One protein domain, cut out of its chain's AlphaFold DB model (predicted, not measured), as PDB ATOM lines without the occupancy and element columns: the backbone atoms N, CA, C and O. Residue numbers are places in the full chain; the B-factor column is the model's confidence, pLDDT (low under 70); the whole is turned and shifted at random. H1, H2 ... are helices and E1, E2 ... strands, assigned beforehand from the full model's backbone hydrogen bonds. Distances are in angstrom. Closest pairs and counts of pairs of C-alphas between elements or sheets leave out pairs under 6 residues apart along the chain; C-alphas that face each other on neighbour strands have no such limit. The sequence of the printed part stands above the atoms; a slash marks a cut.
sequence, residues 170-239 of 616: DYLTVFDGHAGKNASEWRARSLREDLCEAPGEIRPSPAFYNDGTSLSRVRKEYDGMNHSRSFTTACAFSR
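Overview. This is residues 170 to 239 of the 616 residues of an uncharacterized protein of Leucoagaricus sp. SymC.cos (UniProt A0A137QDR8). Two long strands, E1 and E2, pair as an antiparallel ribbon, and helix H1 runs lengthwise over one face. A looser stretch holds short helices H2 and H3. The 70 printed residues run E1, H1, H2, H3, E2, class mixed, compact, radius of gyration of the C-alphas 12.5 A, spanning 38 by 20 by 17 A.

Arrangement. Start at E1, residues 170 to 178, antiparallel to E2, residues 230 to 239; N 170 and O 238 are 2.9 A apart, within hydrogen-bond range. H1, residues 182 to 197, has its closest C-alphas to E1 at Ser 184 and Gly 177, 5.0 A. H2, residues 207 to 210, is apart from H1. H3, residues 212 to 221, only just touches H1's residues 183 to 186, with 3 pairs of C-alphas within 8 A, closest Val 218 and Ala 183, 7.0 A, at a steep tilt of 63 degrees, opposite ways. Every O i to N i+4 pair is within range in H3, 10 of 12 in H1; H2 is too short.

Along the chain. Find C-alpha 170 at (23.240, -13.223, 60.985); E1 runs 26.4 A, H1 22.6 A, H3 14.1 A, and E2 28.7 A to C-alpha 239 at (18.993, -8.599, 59.476).

Size, cuts and confidence. The C-alphas farthest apart, Gly 224 and Arg 239, are 39.5 A apart. The printed part has no cut and no long link; pLDDT is under 70 at residues 202, 204 to 215 and 223 to 226.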
ATOM      1  N   ASP A 170      23.074 -11.816  60.634       92.50
ATOM      2  CA  ASP A 170      23.240 -13.223  60.985       92.50
ATOM      3  C   ASP A 170      22.790 -14.078  59.798       92.50
ATOM      4  O   ASP A 170      21.812 -13.757  59.116       92.50
ATOM      5  N   TYR A 171      23.475 -15.187  59.541       93.62
ATOM      6  CA  TYR A 171      23.039 -16.164  58.548       93.62
ATOM      7  C   TYR A 171      23.119 -17.578  59.113       93.62
ATOM      8  O   TYR A 171      24.017 -17.915  59.882       93.62
ATOM      9  N   LEU A 172      22.153 -18.406  58.725       96.00
ATOM     10  CA  LEU A 172      22.117 -19.834  59.005       96.00
ATOM     11  C   LEU A 172      22.017 -20.568  57.677       96.00
ATOM     12  O   LEU A 172      21.054 -20.376  56.935       96.00
ATOM     13  N   THR A 173      22.981 -21.439  57.400       95.62
ATOM     14  CA  THR A 173      22.994 -22.226  56.170       95.62
ATOM     15  C   THR A 173      23.162 -23.708  56.470       95.62
ATOM     16  O   THR A 173      24.005 -24.094  57.275       95.62
ATOM     17  N   VAL A 174      22.366 -24.539  55.800       96.94
ATOM     18  CA  VAL A 174      22.462 -26.002  55.821       96.94
ATOM     19  C   VAL A 174      22.838 -26.483  54.424       96.94
ATOM     20  O   VAL A 174      22.196 -26.093  53.449       96.94
ATOM     21  N   PHE A 175      23.862 -27.331  54.340       96.75
ATOM     22  CA  PHE A 175      24.308 -27.975  53.107       96.75
ATOM     23  C   PHE A 175      24.116 -29.488  53.211       96.75
ATOM     24  O   PHE A 175      24.622 -30.108  54.145       96.75
ATOM     25  N   ASP A 176      23.433 -30.079  52.239       97.06
ATOM     26  CA  ASP A 176      23.230 -31.522  52.111       97.06
ATOM     27  C   ASP A 176      23.964 -32.031  50.865       97.06
ATOM     28  O   ASP A 176      23.604 -31.686  49.741       97.06
ATOM     29  N   GLY A 177      25.061 -32.765  51.055       95.31
ATOM     30  CA  GLY A 177      25.928 -33.219  49.964       95.31
ATOM     31  C   GLY A 177      25.412 -34.495  49.303       95.31
ATOM     32  O   GLY A 177      25.238 -35.511  49.974       95.31
ATOM     33  N   HIS A 178      25.251 -34.483  47.977       94.00
ATOM     34  CA  HIS A 178      24.904 -35.671  47.195       94.00
ATOM     35  C   HIS A 178      26.175 -36.318  46.640       94.00
ATOM     36  O   HIS A 178      27.047 -35.647  46.086       94.00
ATOM     37  N   ALA A 179      26.277 -37.644  46.765       92.19
ATOM     38  CA  ALA A 179      27.444 -38.422  46.330       92.19
ATOM     39  C   ALA A 179      28.773 -38.002  47.007       92.19
ATOM     40  O   ALA A 179      29.847 -38.023  46.404       92.19
ATOM     41  N   GLY A 180      28.688 -37.649  48.293       92.38
ATOM     42  CA  GLY A 180      29.812 -37.391  49.196       92.38
ATOM     43  C   GLY A 180      29.778 -35.985  49.803       92.38
ATOM     44  O   GLY A 180      28.929 -35.159  49.472       92.38
ATOM     45  N   LYS A 181      30.678 -35.735  50.759       94.06
ATOM     46  CA  LYS A 181      30.644 -34.536  51.615       94.06
ATOM     47  C   LYS A 181      31.525 -33.381  51.136       94.06
ATOM     48  O   LYS A 181      31.387 -32.274  51.637       94.06
ATOM     49  N   ASN A 182      32.428 -33.615  50.186       92.62
ATOM     50  CA  ASN A 182      33.484 -32.645  49.874       92.62
ATOM     51  C   ASN A 182      32.915 -31.341  49.299       92.62
ATOM     52  O   ASN A 182      33.353 -30.259  49.675       92.62
ATOM     53  N   ALA A 183      31.889 -31.436  48.448       91.62
ATOM     54  CA  ALA A 183      31.268 -30.264  47.837       91.62
ATOM     55  C   ALA A 183      30.462 -29.424  48.849       91.62
ATOM     56  O   ALA A 183      30.564 -28.198  48.846       91.62
ATOM     57  N   SER A 184      29.697 -30.068  49.740       95.38
ATOM     58  CA  SER A 184      28.955 -29.369  50.799       95.38
ATOM     59  C   SER A 184      29.890 -28.780  51.856       95.38
ATOM     60  O   SER A 184      29.667 -27.664  52.320       95.38
ATOM     61  N   GLU A 185      30.963 -29.491  52.204       95.38
ATOM     62  CA  GLU A 185      31.959 -29.041  53.174       95.38
ATOM     63  C   GLU A 185      32.780 -27.857  52.651       95.38
ATOM     64  O   GLU A 185      32.947 -26.875  53.371       95.38
ATOM     65  N   TRP A 186      33.232 -27.899  51.392       94.31
ATOM     66  CA  TRP A 186      33.898 -26.756  50.764       94.31
ATOM     67  C   TRP A 186      32.981 -25.535  50.739       94.31
ATOM     68  O   TRP A 186      33.370 -24.463  51.199       94.31
ATOM     69  N   ARG A 187      31.721 -25.703  50.305       94.75
ATOM     70  CA  ARG A 187      30.785 -24.576  50.227       94.75
ATOM     71  C   ARG A 187      30.483 -23.986  51.601       94.75
ATOM     72  O   ARG A 187      30.362 -22.771  51.710       94.75
ATOM     73  N   ALA A 188      30.419 -24.809  52.648       95.38
ATOM     74  CA  ALA A 188      30.248 -24.330  54.015       95.38
ATOM     75  C   ALA A 188      31.402 -23.434  54.491       95.38
ATOM     76  O   ALA A 188      31.161 -22.515  55.272       95.38
ATOM     77  N   ARG A 189      32.633 -23.667  54.013       92.88
ATOM     78  CA  ARG A 189      33.796 -22.827  54.336       92.88
ATOM     79  C   ARG A 189      33.829 -21.556  53.484       92.88
ATOM     80  O   ARG A 189      33.882 -20.465  54.044       92.88
ATOM     81  N   SER A 190      33.712 -21.688  52.163       92.62
ATOM     82  CA  SER A 190      33.844 -20.560  51.227       92.62
ATOM     83  C   SER A 190      32.662 -19.591  51.265       92.62
ATOM     84  O   SER A 190      32.834 -18.412  50.985       92.62
ATOM     85  N   LEU A 191      31.465 -20.039  51.673       93.31
ATOM     86  CA  LEU A 191      30.283 -19.172  51.739       93.31
ATOM     87  C   LEU A 191      30.526 -17.919  52.593       93.31
ATOM     88  O   LEU A 191      30.015 -16.848  52.274       93.31
ATOM     89  N   ARG A 192      31.285 -18.044  53.685       89.62
ATOM     90  CA  ARG A 192      31.585 -16.905  54.555       89.62
ATOM     91  C   ARG A 192      32.441 -15.862  53.840       89.62
ATOM     92  O   ARG A 192      32.175 -14.676  53.991       89.62
ATOM     93  N   GLU A 193      33.447 -16.307  53.100       89.62
ATOM     94  CA  GLU A 193      34.361 -15.440  52.353       89.62
ATOM     95  C   GLU A 193      33.604 -14.739  51.222       89.62
ATOM     96  O   GLU A 193      33.616 -13.512  51.166       89.62
ATOM     97  N   ASP A 194      32.803 -15.482  50.453       89.56
ATOM     98  CA  ASP A 194      31.936 -14.927  49.406       89.56
ATOM     99  C   ASP A 194      30.992 -13.837  49.950       89.56
ATOM    100  O   ASP A 194      30.779 -12.803  49.312       89.56
ATOM    101  N   LEU A 195      30.409 -14.055  51.136       87.81
ATOM    102  CA  LEU A 195      29.518 -13.085  51.783       87.81
ATOM    103  C   LEU A 195      30.262 -11.852  52.312       87.81
ATOM    104  O   LEU A 195      29.659 -10.784  52.403       87.81
ATOM    105  N   CYS A 196      31.540 -11.986  52.673       85.94
ATOM    106  CA  CYS A 196      32.379 -10.874  53.115       85.94
ATOM    107  C   CYS A 196      32.959 -10.067  51.944       85.94
ATOM    108  O   CYS A 196      33.170  -8.867  52.097       85.94
ATOM    109  N   GLU A 197      33.210 -10.705  50.799       84.88
ATOM    110  CA  GLU A 197      33.789 -10.064  49.615       84.88
ATOM    111  C   GLU A 197      32.748  -9.395  48.712       84.88
ATOM    112  O   GLU A 197      33.100  -8.501  47.943       84.88
ATOM    113  N   ALA A 198      31.470  -9.784  48.800       82.94
ATOM    114  CA  ALA A 198      30.407  -9.217  47.976       82.94
ATOM    115  C   ALA A 198      30.263  -7.691  48.201       82.94
ATOM    116  O   ALA A 198      29.824  -7.260  49.272       82.94
ATOM    117  N   PRO A 199      30.571  -6.839  47.201       79.12
ATOM    118  CA  PRO A 199      30.459  -5.397  47.362       79.12
ATOM    119  C   PRO A 199      28.982  -4.978  47.335       79.12
ATOM    120  O   PRO A 199      28.353  -4.953  46.277       79.12
ATOM    121  N   GLY A 200      28.418  -4.617  48.491       82.88
ATOM    122  CA  GLY A 200      27.105  -3.968  48.582       82.88
ATOM    123  C   GLY A 200      26.150  -4.556  49.620       82.88
ATOM    124  O   GLY A 200      26.540  -5.279  50.532       82.88
ATOM    125  N   GLU A 201      24.869  -4.189  49.514       77.19
ATOM    126  CA  GLU A 201      23.808  -4.757  50.350       77.19
ATOM    127  C   GLU A 201      23.739  -6.271  50.110       77.19
ATOM    128  O   GLU A 201      23.527  -6.694  48.973       77.19
ATOM    129  N   ILE A 202      23.908  -7.066  51.178       66.50
ATOM    130  CA  ILE A 202      23.825  -8.534  51.164       66.50
ATOM    131  C   ILE A 202      22.401  -8.932  50.768       66.50
ATOM    132  O   ILE A 202      21.521  -9.172  51.594       66.50
ATOM    133  N   ARG A 203      22.158  -8.961  49.466       70.06
ATOM    134  CA  ARG A 203      21.063  -9.689  48.851       70.06
ATOM    135  C   ARG A 203      21.673 -10.993  48.363       70.06
ATOM    136  O   ARG A 203      22.766 -10.937  47.800       70.06
ATOM    137  N   PRO A 204      21.017 -12.149  48.558       62.19
ATOM    138  CA  PRO A 204      21.441 -13.373  47.892       62.19
ATOM    139  C   PRO A 204      21.440 -13.096  46.385       62.19
ATOM    140  O   PRO A 204      20.394 -13.028  45.743       62.19
ATOM    141  N   SER A 205      22.626 -12.794  45.860       53.34
ATOM    142  CA  SER A 205      22.843 -12.406  44.474       53.34
ATOM    143  C   SER A 205      22.458 -13.580  43.572       53.34
ATOM    144  O   SER A 205      22.562 -14.731  44.001       53.34
ATOM    145  N   PRO A 206      22.088 -13.354  42.301       49.00
ATOM    146  CA  PRO A 206      22.080 -14.411  41.291       49.00
ATOM    147  C   PRO A 206      23.388 -15.228  41.255       49.00
ATOM    148  O   PRO A 206      23.363 -16.385  40.848       49.00
ATOM    149  N   ALA A 207      24.506 -14.677  41.752       48.44
ATOM    150  CA  ALA A 207      25.761 -15.397  41.983       48.44
ATOM    151  C   ALA A 207      25.614 -16.609  42.929       48.44
ATOM    152  O   ALA A 207      26.311 -17.596  42.761       48.44
ATOM    153  N   PHE A 208      24.653 -16.603  43.858       60.38
ATOM    154  CA  PHE A 208      24.335 -17.762  44.701       60.38
ATOM    155  C   PHE A 208      23.791 -18.955  43.895       60.38
ATOM    156  O   PHE A 208      23.898 -20.097  44.334       60.38
ATOM    157  N   TYR A 209      23.195 -18.682  42.729       55.31
ATOM    158  CA  TYR A 209      22.488 -19.658  41.895       55.31
ATOM    159  C   TYR A 209      23.209 -19.985  40.579       55.31
ATOM    160  O   TYR A 209      22.948 -21.040  40.008       55.31
ATOM    161  N   ASN A 210      24.114 -19.123  40.102       45.34
ATOM    162  CA  ASN A 210      24.753 -19.263  38.787       45.34
ATOM    163  C   ASN A 210      26.229 -19.680  38.813       45.34
ATOM    164  O   ASN A 210      26.851 -19.755  37.753       45.34
ATOM    165  N   ASP A 211      26.804 -19.987  39.974       53.75
ATOM    166  CA  ASP A 211      28.247 -20.201  40.069       53.75
ATOM    167  C   ASP A 211      28.663 -21.645  39.736       53.75
ATOM    168  O   ASP A 211      29.205 -22.393  40.552       53.75
ATOM    169  N   GLY A 212      28.466 -22.030  38.470       56.25
ATOM    170  CA  GLY A 212      29.209 -23.143  37.871       56.25
ATOM    171  C   GLY A 212      30.732 -22.943  37.977       56.25
ATOM    172  O   GLY A 212      31.485 -23.914  37.964       56.25
ATOM    173  N   THR A 213      31.171 -21.694  38.158       65.31
ATOM    174  CA  THR A 213      32.541 -21.249  38.443       65.31
ATOM    175  C   THR A 213      33.036 -21.617  39.848       65.31
ATOM    176  O   THR A 213      34.186 -22.025  39.989       65.31
ATOM    177  N   SER A 214      32.184 -21.596  40.878       68.44
ATOM    178  CA  SER A 214      32.541 -22.121  42.207       68.44
ATOM    179  C   SER A 214      32.722 -23.635  42.181       68.44
ATOM    180  O   SER A 214      33.700 -24.154  42.705       68.44
ATOM    181  N   LEU A 215      31.814 -24.365  41.524       65.06
ATOM    182  CA  LEU A 215      31.931 -25.824  41.401       65.06
ATOM    183  C   LEU A 215      33.116 -26.246  40.524       65.06
ATOM    184  O   LEU A 215      33.733 -27.279  40.784       65.06
ATOM    185  N   SER A 216      33.473 -25.465  39.501       71.94
ATOM    186  CA  SER A 216      34.691 -25.718  38.728       71.94
ATOM    187  C   SER A 216      35.956 -25.399  39.530       71.94
ATOM    188  O   SER A 216      36.943 -26.119  39.383       71.94
ATOM    189  N   ARG A 217      35.913 -24.415  40.441       74.56
ATOM    190  CA  ARG A 217      36.979 -24.161  41.421       74.56
ATOM    191  C   ARG A 217      37.125 -25.315  42.410       74.56
ATOM    192  O   ARG A 217      38.235 -25.801  42.557       74.56
ATOM    193  N   VAL A 218      36.021 -25.838  42.960       70.25
ATOM    194  CA  VAL A 218      36.012 -27.074  43.775       70.25
ATOM    195  C   VAL A 218      36.657 -28.218  43.015       70.25
ATOM    196  O   VAL A 218      37.475 -28.941  43.565       70.25
ATOM    197  N   ARG A 219      36.294 -28.388  41.741       75.94
ATOM    198  CA  ARG A 219      36.828 -29.471  40.916       75.94
ATOM    199  C   ARG A 219      38.337 -29.351  40.726       75.94
ATOM    200  O   ARG A 219      38.998 -30.371  40.790       75.94
ATOM    201  N   LYS A 220      38.833 -28.128  40.511       79.75
ATOM    202  CA  LYS A 220      40.259 -27.827  40.332       79.75
ATOM    203  C   LYS A 220      41.045 -27.916  41.644       79.75
ATOM    204  O   LYS A 220      42.206 -28.292  41.644       79.75
ATOM    205  N   GLU A 221      40.426 -27.550  42.761       77.00
ATOM    206  CA  GLU A 221      41.046 -27.589  44.091       77.00
ATOM    207  C   GLU A 221      41.038 -29.010  44.687       77.00
ATOM    208  O   GLU A 221      41.940 -29.377  45.431       77.00
ATOM    209  N   TYR A 222      40.060 -29.837  44.301       75.38
ATOM    210  CA  TYR A 222      39.950 -31.257  44.648       75.38
ATOM    211  C   TYR A 222      40.158 -32.157  43.423       75.38
ATOM    212  O   TYR A 222      39.373 -33.088  43.190       75.38
ATOM    213  N   ASP A 223      41.211 -31.890  42.646       58.19
ATOM    214  CA  ASP A 223      41.648 -32.740  41.535       58.19
ATOM    215  C   ASP A 223      41.870 -34.181  42.048       58.19
ATOM    216  O   ASP A 223      42.894 -34.518  42.635       58.19
ATOM    217  N   GLY A 224      40.862 -35.043  41.874       67.06
ATOM    218  CA  GLY A 224      40.936 -36.480  42.168       67.06
ATOM    219  C   GLY A 224      40.005 -37.021  43.260       67.06
ATOM    220  O   GLY A 224      39.850 -38.237  43.352       67.06
ATOM    221  N   MET A 225      39.308 -36.191  44.048       59.44
ATOM    222  CA  MET A 225      38.394 -36.705  45.087       59.44
ATOM    223  C   MET A 225      36.945 -36.847  44.597       59.44
ATOM    224  O   MET A 225      36.066 -36.031  44.859       59.44
ATOM    225  N   ASN A 226      36.743 -37.936  43.858       63.03
ATOM    226  CA  ASN A 226      35.539 -38.745  43.653       63.03
ATOM    227  C   ASN A 226      34.149 -38.181  44.052       63.03
ATOM    228  O   ASN A 226      33.773 -38.046  45.213       63.03
ATOM    229  N   HIS A 227      33.333 -38.038  43.001       73.38
ATOM    230  CA  HIS A 227      31.866 -38.156  42.921       73.38
ATOM    231  C   HIS A 227      30.948 -37.106  43.560       73.38
ATOM    232  O   HIS A 227      29.794 -37.049  43.133       73.38
ATOM    233  N   SER A 228      31.405 -36.224  44.448       82.00
ATOM    234  CA  SER A 228      30.526 -35.189  45.028       82.00
ATOM    235  C   SER A 228      30.272 -34.054  44.031       82.00
ATOM    236  O   SER A 228      30.982 -33.054  44.011       82.00
ATOM    237  N   ARG A 229      29.293 -34.233  43.136       81.94
ATOM    238  CA  ARG A 229      28.995 -33.285  42.043       81.94
ATOM    239  C   ARG A 229      27.932 -32.252  42.394       81.94
ATOM    240  O   ARG A 229      27.805 -31.262  41.681       81.94
ATOM    241  N   SER A 230      27.156 -32.484  43.443       89.75
ATOM    242  CA  SER A 230      26.058 -31.605  43.819       89.75
ATOM    243  C   SER A 230      25.843 -31.611  45.325       89.75
ATOM    244  O   SER A 230      26.177 -32.557  46.032       89.75
ATOM    245  N   PHE A 231      25.269 -30.525  45.815       95.06
ATOM    246  CA  PHE A 231      24.737 -30.412  47.159       95.06
ATOM    247  C   PHE A 231      23.453 -29.584  47.086       95.06
ATOM    248  O   PHE A 231      23.266 -28.785  46.167       95.06
ATOM    249  N   THR A 232      22.557 -29.785  48.037       95.44
ATOM    250  CA  THR A 232      21.395 -28.932  48.264       95.44
ATOM    251  C   THR A 232      21.741 -27.937  49.365       95.44
ATOM    252  O   THR A 232      22.359 -28.308  50.360       95.44
ATOM    253  N   THR A 233      21.349 -26.673  49.210       95.69
ATOM    254  CA  THR A 233      21.580 -25.637  50.225       95.69
ATOM    255  C   THR A 233      20.275 -24.978  50.631       95.69
ATOM    256  O   THR A 233      19.499 -24.570  49.771       95.69
ATOM    257  N   ALA A 234      20.074 -24.791  51.933       95.44
ATOM    258  CA  ALA A 234      19.046 -23.918  52.488       95.44
ATOM    259  C   ALA A 234      19.717 -22.813  53.315       95.44
ATOM    260  O   ALA A 234      20.444 -23.120  54.255       95.44
ATOM    261  N   CYS A 235      19.494 -21.543  52.964       94.56
ATOM    262  CA  CYS A 235      20.039 -20.385  53.685       94.56
ATOM    263  C   CYS A 235      18.913 -19.522  54.253       94.56
ATOM    264  O   CYS A 235      17.962 -19.204  53.540       94.56
ATOM    265  N   ALA A 236      19.064 -19.075  55.494       93.25
ATOM    266  CA  ALA A 236      18.260 -18.035  56.113       93.25
ATOM    267  C   ALA A 236      19.173 -16.864  56.489       93.25
ATOM    268  O   ALA A 236      20.194 -17.059  57.143       93.25
ATOM    269  N   PHE A 237      18.796 -15.653  56.086       93.38
ATOM    270  CA  PHE A 237      19.497 -14.421  56.441       93.38
ATOM    271  C   PHE A 237      18.607 -13.621  57.388       93.38
ATOM    272  O   PHE A 237      17.460 -13.322  57.056       93.38
ATOM    273  N   SER A 238      19.128 -13.275  58.559       89.38
ATOM    274  CA  SER A 238      18.485 -12.378  59.510       89.38
ATOM    275  C   SER A 238      19.224 -11.048  59.508       89.38
ATOM    276  O   SER A 238      20.446 -10.991  59.635       89.38
ATOM    277  N   ARG A 239      18.476  -9.959  59.340       88.81
ATOM    278  CA  ARG A 239      18.993  -8.599  59.476       88.81
ATOM    279  C   ARG A 239      18.347  -7.991  60.704       88.81
ATOM    280  O   ARG A 239      17.148  -7.716  60.687       88.81
TER     281      ARG A 239